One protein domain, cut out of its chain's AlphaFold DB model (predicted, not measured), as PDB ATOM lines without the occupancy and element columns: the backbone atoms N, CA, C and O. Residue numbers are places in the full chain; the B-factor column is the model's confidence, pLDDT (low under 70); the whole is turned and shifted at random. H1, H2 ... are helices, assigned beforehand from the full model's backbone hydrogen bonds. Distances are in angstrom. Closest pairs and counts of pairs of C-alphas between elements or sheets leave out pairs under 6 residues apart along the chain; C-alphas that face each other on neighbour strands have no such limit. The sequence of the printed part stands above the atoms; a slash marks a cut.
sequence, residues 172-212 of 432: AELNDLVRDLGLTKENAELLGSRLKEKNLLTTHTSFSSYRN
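What this domain is: This is residues 172 to 212 of the 432 residues of an uncharacterized protein of Araneus ventricosus (UniProt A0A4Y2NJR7). Two helices make a V, near each other where the tight link joins them and spreading away from it, and a long tail folds back from the far end of the longer helix, H2. The printed part has 41 residues with two named helices, H1 then H2, and no named strand; its class is all helix. It is compact, with a radius of gyration of the C-alphas of 9.2 A, and spans 23 by 20 by 16 A.

Where its parts are: H1 is residues 172 to 180, 12.2 A long from first to last C-alpha, beginning at C-alpha 172 (133.490, -5.030, 57.025). H2 is residues 185 to 197, 18.3 A long, ending at C-alpha 197 (137.097, 10.876, 48.043).

How they stand to each other: H1 and H2 are close but not clearly touching; their closest C-alphas, of Val 178 and Ala 188, are 5.8 A apart. They run opposite ways at a steep tilt of 48 degrees. In H1 and H2 every O i to N i+4 pair is within hydrogen-bond range.

The domain as a whole: The two C-alphas farthest apart, of Gly 182 and Thr 203, are 24.6 A apart. Residues 198 to 212 hold no named element. The printed part has no cut, and no printed residue is under 70 in pLDDT.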
ATOM      1  N   ALA A 172     133.154  -4.438  55.734       88.00
ATOM      2  CA  ALA A 172     133.490  -5.030  57.025       88.00
ATOM      3  C   ALA A 172     134.708  -4.328  57.637       88.00
ATOM      4  O   ALA A 172     134.629  -3.856  58.767       88.00
ATOM      5  N   GLU A 173     135.766  -4.136  56.849       91.19
ATOM      6  CA  GLU A 173     136.993  -3.460  57.289       91.19
ATOM      7  C   GLU A 173     136.735  -1.997  57.663       91.19
ATOM      8  O   GLU A 173     137.240  -1.509  58.673       91.19
ATOM      9  N   LEU A 174     135.889  -1.294  56.900       90.69
ATOM     10  CA  LEU A 174     135.477   0.066  57.248       90.69
ATOM     11  C   LEU A 174     134.707   0.099  58.580       90.69
ATOM     12  O   LEU A 174     134.911   1.007  59.388       90.69
ATOM     13  N   ASN A 175     133.820  -0.871  58.818       89.00
ATOM     14  CA  ASN A 175     133.064  -0.961  60.069       89.00
ATOM     15  C   ASN A 175     133.973  -1.284  61.264       89.00
ATOM     16  O   ASN A 175     133.767  -0.732  62.347       89.00
ATOM     17  N   ASP A 176     134.963  -2.157  61.074       89.38
ATOM     18  CA  ASP A 176     135.946  -2.507  62.099       89.38
ATOM     19  C   ASP A 176     136.828  -1.301  62.438       89.38
ATOM     20  O   ASP A 176     136.913  -0.926  63.605       89.38
ATOM     21  N   LEU A 177     137.337  -0.586  61.431       90.94
ATOM     22  CA  LEU A 177     138.095   0.652  61.632       90.94
ATOM     23  C   LEU A 177     137.288   1.702  62.413       90.94
ATOM     24  O   LEU A 177     137.789   2.328  63.347       90.94
ATOM     25  N   VAL A 178     136.013   1.891  62.060       89.62
ATOM     26  CA  VAL A 178     135.103   2.798  62.778       89.62
ATOM     27  C   VAL A 178     134.923   2.376  64.239       89.62
ATOM     28  O   VAL A 178     134.899   3.240  65.125       89.62
ATOM     29  N   ARG A 179     134.780   1.069  64.497       86.31
ATOM     30  CA  ARG A 179     134.628   0.505  65.845       86.31
ATOM     31  C   ARG A 179     135.887   0.727  66.676       86.31
ATOM     32  O   ARG A 179     135.771   1.197  67.806       86.31
ATOM     33  N   ASP A 180     137.052   0.439  66.116       90.44
ATOM     34  CA  ASP A 180     138.336   0.505  66.816       90.44
ATOM     35  C   ASP A 180     138.713   1.953  67.159       90.44
ATOM     36  O   ASP A 180     139.218   2.240  68.245       90.44
ATOM     37  N   LEU A 181     138.355   2.895  66.283       90.81
ATOM     38  CA  LEU A 181     138.489   4.334  66.526       90.81
ATOM     39  C   LEU A 181     137.402   4.911  67.453       90.81
ATOM     40  O   LEU A 181     137.485   6.079  67.843       90.81
ATOM     41  N   GLY A 182     136.369   4.135  67.799       88.56
ATOM     42  CA  GLY A 182     135.275   4.566  68.673       88.56
ATOM     43  C   GLY A 182     134.489   5.765  68.129       88.56
ATOM     44  O   GLY A 182     134.095   6.648  68.898       88.56
ATOM     45  N   LEU A 183     134.300   5.843  66.809       88.38
ATOM     46  CA  LEU A 183     133.699   7.015  66.168       88.38
ATOM     47  C   LEU A 183     132.180   7.091  66.390       88.38
ATOM     48  O   LEU A 183     131.476   6.083  66.439       88.38
ATOM     49  N   THR A 184     131.655   8.319  66.479       87.88
ATOM     50  CA  THR A 184     130.203   8.563  66.413       87.88
ATOM     51  C   THR A 184     129.676   8.268  65.009       87.88
ATOM     52  O   THR A 184     130.458   8.189  64.063       87.88
ATOM     53  N   LYS A 185     128.349   8.161  64.844       84.88
ATOM     54  CA  LYS A 185     127.736   7.958  63.519       84.88
ATOM     55  C   LYS A 185     128.173   9.037  62.522       84.88
ATOM     56  O   LYS A 185     128.567   8.715  61.408       84.88
ATOM     57  N   GLU A 186     128.185  10.300  62.943       88.38
ATOM     58  CA  GLU A 186     128.574  11.430  62.092       88.38
ATOM     59  C   GLU A 186     130.063  11.383  61.726       88.38
ATOM     60  O   GLU A 186     130.434  11.636  60.582       88.38
ATOM     61  N   ASN A 187     130.927  11.025  62.682       90.06
ATOM     62  CA  ASN A 187     132.365  10.919  62.440       90.06
ATOM     63  C   ASN A 187     132.724   9.693  61.588       90.06
ATOM     64  O   ASN A 187     133.648   9.771  60.782       90.06
ATOM     65  N   ALA A 188     131.992   8.587  61.735       90.38
ATOM     66  CA  ALA A 188     132.126   7.397  60.900       90.38
ATOM     67  C   ALA A 188     131.753   7.696  59.441       90.38
ATOM     68  O   ALA A 188     132.494   7.341  58.526       90.38
ATOM     69  N   GLU A 189     130.650   8.417  59.223       91.12
ATOM     70  CA  GLU A 189     130.251   8.880  57.890       91.12
ATOM     71  C   GLU A 189     131.267   9.850  57.291       91.12
ATOM     72  O   GLU A 189     131.608   9.731  56.113       91.12
ATOM     73  N   LEU A 190     131.776  10.792  58.093       92.44
ATOM     74  CA  LEU A 190     132.816  11.717  57.656       92.44
ATOM     75  C   LEU A 190     134.074  10.953  57.229       92.44
ATOM     76  O   LEU A 190     134.595  11.217  56.147       92.44
ATOM     77  N   LEU A 191     134.532   9.989  58.034       92.75
ATOM     78  CA  LEU A 191     135.672   9.133  57.700       92.75
ATOM     79  C   LEU A 191     135.424   8.377  56.392       92.75
ATOM     80  O   LEU A 191     136.232   8.477  55.468       92.75
ATOM     81  N   GLY A 192     134.292   7.681  56.279       91.62
ATOM     82  CA  GLY A 192     133.939   6.948  55.066       91.62
ATOM     83  C   GLY A 192     133.849   7.858  53.834       91.62
ATOM     84  O   GLY A 192     134.317   7.478  52.763       91.62
ATOM     85  N   SER A 193     133.335   9.085  53.973       92.25
ATOM     86  CA  SER A 193     133.314  10.076  52.886       92.25
ATOM     87  C   SER A 193     134.727  10.442  52.429       92.25
ATOM     88  O   SER A 193     134.997  10.452  51.230       92.25
ATOM     89  N   ARG A 194     135.655  10.687  53.366       93.75
ATOM     90  CA  ARG A 194     137.058  11.008  53.037       93.75
ATOM     91  C   ARG A 194     137.790   9.841  52.385       93.75
ATOM     92  O   ARG A 194     138.561  10.053  51.450       93.75
ATOM     93  N   LEU A 195     137.545   8.618  52.853       92.25
ATOM     94  CA  LEU A 195     138.104   7.410  52.242       92.25
ATOM     95  C   LEU A 195     137.565   7.218  50.820       92.25
ATOM     96  O   LEU A 195     138.328   6.886  49.914       92.25
ATOM     97  N   LYS A 196     136.279   7.511  50.596       89.94
ATOM     98  CA  LYS A 196     135.673   7.486  49.261       89.94
ATOM     99  C   LYS A 196     136.279   8.537  48.328       89.94
ATOM    100  O   LYS A 196     136.641   8.190  47.210       89.94
ATOM    101  N   GLU A 197     136.436   9.783  48.788       91.94
ATOM    102  CA  GLU A 197     137.097  10.876  48.043       91.94
ATOM    103  C   GLU A 197     138.513  10.492  47.590       91.94
ATOM    104  O   GLU A 197     138.953  10.885  46.512       91.94
ATOM    105  N   LYS A 198     139.218   9.694  48.400       90.31
ATOM    106  CA  LYS A 198     140.574   9.202  48.118       90.31
ATOM    107  C   LYS A 198     140.615   7.873  47.350       90.31
ATOM    108  O   LYS A 198     141.699   7.327  47.176       90.31
ATOM    109  N   ASN A 199     139.479   7.350  46.878       89.25
ATOM    110  CA  ASN A 199     139.365   6.046  46.204       89.25
ATOM    111  C   ASN A 199     139.862   4.844  47.035       89.25
ATOM    112  O   ASN A 199     140.249   3.823  46.470       89.25
ATOM    113  N   LEU A 200     139.803   4.945  48.366       91.69
ATOM    114  CA  LEU A 200     140.227   3.905  49.310       91.69
ATOM    115  C   LEU A 200     139.084   2.974  49.736       91.69
ATOM    116  O   LEU A 200     139.253   2.180  50.648       91.69
ATOM    117  N   LEU A 201     137.910   3.069  49.107       90.62
ATOM    118  CA  LEU A 201     136.782   2.165  49.344       90.62
ATOM    119  C   LEU A 201     136.520   1.305  48.109       90.62
ATOM    120  O   LEU A 201     136.639   1.781  46.975       90.62
ATOM    121  N   THR A 202     136.117   0.053  48.311       90.12
ATOM    122  CA  THR A 202     135.637  -0.794  47.209       90.12
ATOM    123  C   THR A 202     134.316  -0.258  46.637       90.12
ATOM    124  O   THR A 202     133.584   0.485  47.293       90.12
ATOM    125  N   THR A 203     133.981  -0.643  45.404       83.94
ATOM    126  CA  THR A 203     132.810  -0.147  44.650       83.94
ATOM    127  C   THR A 203     131.469  -0.356  45.357       83.94
ATOM    128  O   THR A 203     130.549   0.430  45.147       83.94
ATOM    129  N   HIS A 204     131.356  -1.376  46.212       83.19
ATOM    130  CA  HIS A 204     130.128  -1.713  46.942       83.19
ATOM    131  C   HIS A 204     130.101  -1.195  48.388       83.19
ATOM    132  O   HIS A 204     129.138  -1.447  49.111       83.19
ATOM    133  N   THR A 205     131.126  -0.459  48.823       85.06
ATOM    134  CA  THR A 205     131.201   0.048  50.196       85.06
ATOM    135  C   THR A 205     130.470   1.378  50.328       85.06
ATOM    136  O   THR A 205     130.716   2.336  49.587       85.06
ATOM    137  N   SER A 206     129.567   1.456  51.304       83.75
ATOM    138  CA  SER A 206     128.798   2.661  51.591       83.75
ATOM    139  C   SER A 206     129.265   3.311  52.886       83.75
ATOM    140  O   SER A 206     129.164   2.738  53.970       83.75
ATOM    141  N   PHE A 207     129.689   4.571  52.790       80.06
ATOM    142  CA  PHE A 207     129.982   5.396  53.963       80.06
ATOM    143  C   PHE A 207     128.726   5.750  54.775       80.06
ATOM    144  O   PHE A 207     128.839   6.153  55.926       80.06
ATOM    145  N   SER A 208     127.528   5.595  54.197       81.62
ATOM    146  CA  SER A 208     126.244   5.863  54.856       81.62
ATOM    147  C   SER A 208     125.539   4.594  55.346       81.62
ATOM    148  O   SER A 208     124.371   4.654  55.739       81.62
ATOM    149  N   SER A 209     126.223   3.442  55.349       76.94
ATOM    150  CA  SER A 209     125.663   2.164  55.812       76.94
ATOM    151  C   SER A 209     125.101   2.265  57.238       76.94
ATOM    152  O   SER A 209     124.010   1.767  57.506       76.94
ATOM    153  N   TYR A 210     125.764   3.019  58.122       74.75
ATOM    154  CA  TYR A 210     125.337   3.274  59.506       74.75
ATOM    155  C   TYR A 210     123.987   3.992  59.647       74.75
ATOM    156  O   TYR A 210     123.375   3.894  60.713       74.75
ATOM    157  N   ARG A 211     123.504   4.693  58.609       79.00
ATOM    158  CA  ARG A 211     122.166   5.322  58.605       79.00
ATOM    159  C   ARG A 211     121.032   4.329  58.418       79.00
ATOM    160  O   ARG A 211     119.883   4.683  58.632       79.00
ATOM    161  N   ASN A 212     121.349   3.161  57.872       81.00
ATOM    162  CA  ASN A 212     120.364   2.197  57.405       81.00
ATOM    163  C   ASN A 212     120.610   0.798  57.976       81.00
ATOM    164  O   ASN A 212     119.843  -0.111  57.674       81.00
TER     165      ASN A 212